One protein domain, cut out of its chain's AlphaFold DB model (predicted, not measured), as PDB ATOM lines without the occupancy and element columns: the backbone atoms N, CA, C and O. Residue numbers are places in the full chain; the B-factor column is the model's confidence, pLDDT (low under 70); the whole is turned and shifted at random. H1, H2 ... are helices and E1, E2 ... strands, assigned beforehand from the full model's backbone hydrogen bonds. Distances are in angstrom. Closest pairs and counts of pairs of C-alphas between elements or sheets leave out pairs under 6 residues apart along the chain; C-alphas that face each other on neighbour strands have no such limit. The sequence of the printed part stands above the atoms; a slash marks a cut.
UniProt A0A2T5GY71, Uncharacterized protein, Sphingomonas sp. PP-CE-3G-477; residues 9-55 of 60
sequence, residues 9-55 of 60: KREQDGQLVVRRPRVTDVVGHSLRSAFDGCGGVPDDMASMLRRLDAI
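This is residues 9 to 55 of the 60 residues of an uncharacterized protein of Sphingomonas sp. PP-CE-3G-477 (UniProt A0A2T5GY71). The printed part is strung out as a wide, open, flat U, with a small hook of chain ending in the short strand E1 on one arm, helix H1 along the base and helix H2 on the other arm. The hook folds back on itself, residues 9 to 10 pairing antiparallel with residues 16 to 17 of E1. The 47 printed residues hold one named strand and two named helices, in the order E1, H1, H2, and the class is mostly helix. The whole is extended, with a radius of gyration of the C-alphas of 18.4 A, and spans 49 by 28 by 11 A.

E1 is residues 16 to 18, 6.4 A from first to last C-alpha, and begins at C-alpha 16 (-26.068, -54.068, -57.580). H1 is residues 26 to 35, 14.5 A long, and begins at C-alpha 26 (-31.540, -34.720, -47.535). H2, residues 43 to 53, is 15.3 A long and ends at C-alpha 53 (-11.151, -59.156, -23.937).

E1 pairs with no named strand. E1 and H1 are apart, with no C-alpha of the one within 8 A of the other. H1 and H2 are apart, and E1 and H2 are apart too. In H1 and H2 every O i to N i+4 pair is within hydrogen-bond range. Residues 30 to 40, of which 30 to 35 belong to H1, stand free.

The C-alphas of Gln 12 and Ala 54, the two farthest apart, are 49.7 A from each other. The printed part has no cut. The links from E1 to H1 and from H1 to H2 are short, each with 7 residues. Mean pLDDT of the printed part is 79.0; it is under 70 at residues 9 to 10, 18 to 24 and 37 to 39.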
ATOM      1  N   LYS A   9     -28.140 -48.829 -57.565       66.94
ATOM      2  CA  LYS A   9     -28.338 -49.011 -59.008       66.94
ATOM      3  C   LYS A   9     -27.899 -50.400 -59.429       66.94
ATOM      4  O   LYS A   9     -26.880 -50.899 -58.967       66.94
ATOM      5  N   ARG A  10     -28.675 -50.997 -60.328       65.81
ATOM      6  CA  ARG A  10     -28.293 -52.220 -61.028       65.81
ATOM      7  C   ARG A  10     -27.511 -51.817 -62.276       65.81
ATOM      8  O   ARG A  10     -28.049 -51.081 -63.101       65.81
ATOM      9  N   GLU A  11     -26.249 -52.212 -62.354       77.81
ATOM     10  CA  GLU A  11     -25.404 -52.027 -63.538       77.81
ATOM     11  C   GLU A  11     -25.805 -53.036 -64.637       77.81
ATOM     12  O   GLU A  11     -26.585 -53.966 -64.396       77.81
ATOM     13  N   GLN A  12     -25.349 -52.811 -65.873       75.25
ATOM     14  CA  GLN A  12     -25.783 -53.565 -67.067       75.25
ATOM     15  C   GLN A  12     -25.417 -55.060 -67.029       75.25
ATOM     16  O   GLN A  12     -26.098 -55.884 -67.630       75.25
ATOM     17  N   ASP A  13     -24.381 -55.404 -66.279       81.56
ATOM     18  CA  ASP A  13     -23.901 -56.745 -65.942       81.56
ATOM     19  C   ASP A  13     -24.686 -57.402 -64.788       81.56
ATOM     20  O   ASP A  13     -24.399 -58.524 -64.374       81.56
ATOM     21  N   GLY A  14     -25.715 -56.726 -64.271       77.75
ATOM     22  CA  GLY A  14     -26.610 -57.249 -63.244       77.75
ATOM     23  C   GLY A  14     -26.107 -57.069 -61.814       77.75
ATOM     24  O   GLY A  14     -26.860 -57.392 -60.887       77.75
ATOM     25  N   GLN A  15     -24.903 -56.517 -61.615       76.12
ATOM     26  CA  GLN A  15     -24.391 -56.166 -60.292       76.12
ATOM     27  C   GLN A  15     -25.202 -55.029 -59.668       76.12
ATOM     28  O   GLN A  15     -25.554 -54.047 -60.318       76.12
ATOM     29  N   LEU A  16     -25.486 -55.148 -58.371       73.31
ATOM     30  CA  LEU A  16     -26.068 -54.068 -57.580       73.31
ATOM     31  C   LEU A  16     -24.940 -53.252 -56.953       73.31
ATOM     32  O   LEU A  16     -24.245 -53.724 -56.057       73.31
ATOM     33  N   VAL A  17     -24.781 -52.013 -57.409       71.94
ATOM     34  CA  VAL A  17     -23.804 -51.073 -56.863       71.94
ATOM     35  C   VAL A  17     -24.501 -50.165 -55.860       71.94
ATOM     36  O   VAL A  17     -25.390 -49.380 -56.207       71.94
ATOM     37  N   VAL A  18     -24.062 -50.256 -54.605       69.00
ATOM     38  CA  VAL A  18     -24.464 -49.342 -53.535       69.00
ATOM     39  C   VAL A  18     -23.474 -48.184 -53.500       69.00
ATOM     40  O   VAL A  18     -22.286 -48.373 -53.244       69.00
ATOM     41  N   ARG A  19     -23.947 -46.970 -53.787       68.12
ATOM     42  CA  ARG A  19     -23.120 -45.756 -53.758       68.12
ATOM     43  C   ARG A  19     -23.323 -45.015 -52.448       68.12
ATOM     44  O   ARG A  19     -24.406 -45.049 -51.869       68.12
ATOM     45  N   ARG A  20     -22.283 -44.307 -51.990       64.69
ATOM     46  CA  ARG A  20     -22.420 -43.406 -50.843       64.69
ATOM     47  C   ARG A  20     -23.556 -42.404 -51.109       64.69
ATOM     48  O   ARG A  20     -23.631 -41.869 -52.219       64.69
ATOM     49  N   PRO A  21     -24.409 -42.135 -50.108       68.56
ATOM     50  CA  PRO A  21     -25.406 -41.076 -50.167       68.56
ATOM     51  C   PRO A  21     -24.782 -39.765 -50.645       68.56
ATOM     52  O   PRO A  21     -23.758 -39.330 -50.114       68.56
ATOM     53  N   ARG A  22     -25.362 -39.166 -51.689       67.31
ATOM     54  CA  ARG A  22     -24.869 -37.896 -52.241       67.31
ATOM     55  C   ARG A  22     -25.029 -36.791 -51.195       67.31
ATOM     56  O   ARG A  22     -25.922 -36.862 -50.362       67.31
ATOM     57  N   VAL A  23     -24.220 -35.736 -51.278       62.97
ATOM     58  CA  VAL A  23     -24.319 -34.566 -50.378       62.97
ATOM     59  C   VAL A  23     -25.715 -33.914 -50.434       62.97
ATOM     60  O   VAL A  23     -26.169 -33.337 -49.456       62.97
ATOM     61  N   THR A  24     -26.432 -34.074 -51.549       68.19
ATOM     62  CA  THR A  24     -27.818 -33.614 -51.740       68.19
ATOM     63  C   THR A  24     -28.893 -34.589 -51.237       68.19
ATOM     64  O   THR A  24     -30.082 -34.310 -51.387       68.19
ATOM     65  N   ASP A  25     -28.520 -35.741 -50.671       74.50
ATOM     66  CA  ASP A  25     -29.461 -36.695 -50.080       74.50
ATOM     67  C   ASP A  25     -29.923 -36.191 -48.709       74.50
ATOM     68  O   ASP A  25     -29.357 -36.539 -47.671       74.50
ATOM     69  N   VAL A  26     -30.954 -35.345 -48.729       74.12
ATOM     70  CA  VAL A  26     -31.540 -34.720 -47.535       74.12
ATOM     71  C   VAL A  26     -32.028 -35.774 -46.540       74.12
ATOM     72  O   VAL A  26     -31.840 -35.604 -45.342       74.12
ATOM     73  N   VAL A  27     -32.594 -36.890 -47.012       78.69
ATOM     74  CA  VAL A  27     -33.084 -37.965 -46.131       78.69
ATOM     75  C   VAL A  27     -31.912 -38.654 -45.440       78.69
ATOM     76  O   VAL A  27     -31.896 -38.773 -44.215       78.69
ATOM     77  N   GLY A  28     -30.903 -39.066 -46.210       76.69
ATOM     78  CA  GLY A  28     -29.709 -39.687 -45.648       76.69
ATOM     79  C   GLY A  28     -28.945 -38.750 -44.710       76.69
ATOM     80  O   GLY A  28     -28.407 -39.205 -43.703       76.69
ATOM     81  N   HIS A  29     -28.889 -37.455 -45.028       77.94
ATOM     82  CA  HIS A  29     -28.253 -36.446 -44.186       77.94
ATOM     83  C   HIS A  29     -29.000 -36.275 -42.860       77.94
ATOM     84  O   HIS A  29     -28.386 -36.450 -41.815       77.94
ATOM     85  N   SER A  30     -30.320 -36.061 -42.892       81.69
ATOM     86  CA  SER A  30     -31.140 -35.917 -41.683       81.69
ATOM     87  C   SER A  30     -31.063 -37.137 -40.765       81.69
ATOM     88  O   SER A  30     -30.943 -36.980 -39.553       81.69
ATOM     89  N   LEU A  31     -31.089 -38.354 -41.321       82.94
ATOM     90  CA  LEU A  31     -30.955 -39.580 -40.527       82.94
ATOM     91  C   LEU A  31     -29.575 -39.683 -39.877       82.94
ATOM     92  O   LEU A  31     -29.491 -39.972 -38.692       82.94
ATOM     93  N   ARG A  32     -28.491 -39.417 -40.616       79.12
ATOM     94  CA  ARG A  32     -27.141 -39.418 -40.033       79.12
ATOM     95  C   ARG A  32     -27.016 -38.378 -38.927       79.12
ATOM     96  O   ARG A  32     -26.595 -38.732 -37.837       79.12
ATOM     97  N   SER A  33     -27.465 -37.147 -39.169       78.81
ATOM     98  CA  SER A  33     -27.452 -36.080 -38.164       78.81
ATOM     99  C   SER A  33     -28.261 -36.427 -36.912       78.81
ATOM    100  O   SER A  33     -27.856 -36.060 -35.815       78.81
ATOM    101  N   ALA A  34     -29.368 -37.165 -37.045       82.69
ATOM    102  CA  ALA A  34     -30.167 -37.601 -35.900       82.69
ATOM    103  C   ALA A  34     -29.427 -38.590 -34.979       82.69
ATOM    104  O   ALA A  34     -29.724 -38.644 -33.788       82.69
ATOM    105  N   PHE A  35     -28.468 -39.353 -35.511       78.56
ATOM    106  CA  PHE A  35     -27.714 -40.362 -34.760       78.56
ATOM    107  C   PHE A  35     -26.234 -40.002 -34.540       78.56
ATOM    108  O   PHE A  35     -25.565 -40.689 -33.774       78.56
ATOM    109  N   ASP A  36     -25.733 -38.917 -35.140       78.25
ATOM    110  CA  ASP A  36     -24.339 -38.443 -35.025       78.25
ATOM    111  C   ASP A  36     -23.941 -38.109 -33.571       78.25
ATOM    112  O   ASP A  36     -22.767 -38.129 -33.215       78.25
ATOM    113  N   GLY A  37     -24.928 -37.838 -32.707       67.31
ATOM    114  CA  GLY A  37     -24.746 -37.550 -31.281       67.31
ATOM    115  C   GLY A  37     -24.854 -38.758 -30.342       67.31
ATOM    116  O   GLY A  37     -24.534 -38.626 -29.164       67.31
ATOM    117  N   CYS A  38     -25.252 -39.941 -30.827       65.75
ATOM    118  CA  CYS A  38     -25.290 -41.179 -30.030       65.75
ATOM    119  C   CYS A  38     -23.893 -41.818 -29.916       65.75
ATOM    120  O   CYS A  38     -23.726 -43.032 -30.034       65.75
ATOM    121  N   GLY A  39     -22.869 -40.978 -29.756       67.56
ATOM    122  CA  GLY A  39     -21.459 -41.340 -29.808       67.56
ATOM    123  C   GLY A  39     -20.998 -42.010 -28.523       67.56
ATOM    124  O   GLY A  39     -20.320 -41.394 -27.709       67.56
ATOM    125  N   GLY A  40     -21.363 -43.273 -28.340       74.62
ATOM    126  CA  GLY A  40     -20.864 -44.079 -27.237       74.62
ATOM    127  C   GLY A  40     -21.495 -45.459 -27.212       74.62
ATOM    128  O   GLY A  40     -22.675 -45.633 -27.506       74.62
ATOM    129  N   VAL A  41     -20.696 -46.456 -26.846       83.56
ATOM    130  CA  VAL A  41     -21.231 -47.747 -26.419       83.56
ATOM    131  C   VAL A  41     -21.774 -47.546 -24.997       83.56
ATOM    132  O   VAL A  41     -21.043 -46.981 -24.183       83.56
ATOM    133  N   PRO A  42     -23.010 -47.979 -24.681       89.81
ATOM    134  CA  PRO A  42     -23.519 -47.983 -23.310       89.81
ATOM    135  C   PRO A  42     -22.514 -48.590 -22.317       89.81
ATOM    136  O   PRO A  42     -21.811 -49.550 -22.642       89.81
ATOM    137  N   ASP A  43     -22.416 -48.028 -21.111       89.56
ATOM    138  CA  ASP A  43     -21.370 -48.394 -20.142       89.56
ATOM    139  C   ASP A  43     -21.378 -49.886 -19.774       89.56
ATOM    140  O   ASP A  43     -20.326 -50.503 -19.569       89.56
ATOM    141  N   ASP A  44     -22.565 -50.486 -19.721       92.19
ATOM    142  CA  ASP A  44     -22.777 -51.913 -19.500       92.19
ATOM    143  C   ASP A  44     -22.201 -52.752 -20.649       92.19
ATOM    144  O   ASP A  44     -21.450 -53.703 -20.410       92.19
ATOM    145  N   MET A  45     -22.459 -52.360 -21.898       92.62
ATOM    146  CA  MET A  45     -21.877 -52.986 -23.084       92.62
ATOM    147  C   MET A  45     -20.350 -52.834 -23.103       92.62
ATOM    148  O   MET A  45     -19.639 -53.814 -23.333       92.62
ATOM    149  N   ALA A  46     -19.819 -51.654 -22.776       92.88
ATOM    150  CA  ALA A  46     -18.377 -51.424 -22.683       92.88
ATOM    151  C   ALA A  46     -17.721 -52.255 -21.562       92.88
ATOM    152  O   ALA A  46     -16.584 -52.716 -21.689       92.88
ATOM    153  N   SER A  47     -18.424 -52.467 -20.447       93.44
ATOM    154  CA  SER A  47     -17.986 -53.344 -19.354       93.44
ATOM    155  C   SER A  47     -17.933 -54.812 -19.789       93.44
ATOM    156  O   SER A  47     -16.935 -55.497 -19.554       93.44
ATOM    157  N   MET A  48     -18.962 -55.294 -20.490       94.06
ATOM    158  CA  MET A  48     -18.998 -56.663 -21.013       94.06
ATOM    159  C   MET A  48     -17.887 -56.926 -22.033       94.06
ATOM    160  O   MET A  48     -17.216 -57.952 -21.940       94.06
ATOM    161  N   LEU A  49     -17.651 -55.993 -22.958       92.12
ATOM    162  CA  LEU A  49     -16.587 -56.118 -23.957       92.12
ATOM    163  C   LEU A  49     -15.199 -56.189 -23.311       92.12
ATOM    164  O   LEU A  49     -14.402 -57.045 -23.680       92.12
ATOM    165  N   ARG A  50     -14.930 -55.370 -22.285       92.62
ATOM    166  CA  ARG A  50     -13.671 -55.446 -21.521       92.62
ATOM    167  C   ARG A  50     -13.498 -56.783 -20.807       92.62
ATOM    168  O   ARG A  50     -12.395 -57.314 -20.746       92.62
ATOM    169  N   ARG A  51     -14.581 -57.345 -20.264       92.25
ATOM    170  CA  ARG A  51     -14.545 -58.674 -19.633       92.25
ATOM    171  C   ARG A  51     -14.266 -59.778 -20.644       92.25
ATOM    172  O   ARG A  51     -13.561 -60.713 -20.295       92.25
ATOM    173  N   LEU A  52     -14.825 -59.673 -21.849       90.38
ATOM    174  CA  LEU A  52     -14.581 -60.615 -22.940       90.38
ATOM    175  C   LEU A  52     -13.115 -60.574 -23.393       90.38
ATOM    176  O   LEU A  52     -12.505 -61.627 -23.534       90.38
ATOM    177  N   ASP A  53     -12.556 -59.376 -23.561       88.69
ATOM    178  CA  ASP A  53     -11.151 -59.156 -23.937       88.69
ATOM    179  C   ASP A  53     -10.164 -59.683 -22.876       88.69
ATOM    180  O   ASP A  53      -9.105 -60.214 -23.191       88.69
ATOM    181  N   ALA A  54     -10.547 -59.622 -21.598       87.31
ATOM    182  CA  ALA A  54      -9.749 -60.149 -20.494       87.31
ATOM    183  C   ALA A  54      -9.724 -61.689 -20.407       87.31
ATOM    184  O   ALA A  54      -9.000 -62.236 -19.568       87.31
ATOM    185  N   ILE A  55     -10.510 -62.408 -21.218       88.50
ATOM    186  CA  ILE A  55     -10.487 -63.873 -21.235       88.50
ATOM    187  C   ILE A  55      -9.227 -64.320 -21.986       88.50
ATOM    188  O   ILE A  55      -9.105 -64.036 -23.175       88.50
TER     189      ILE A  55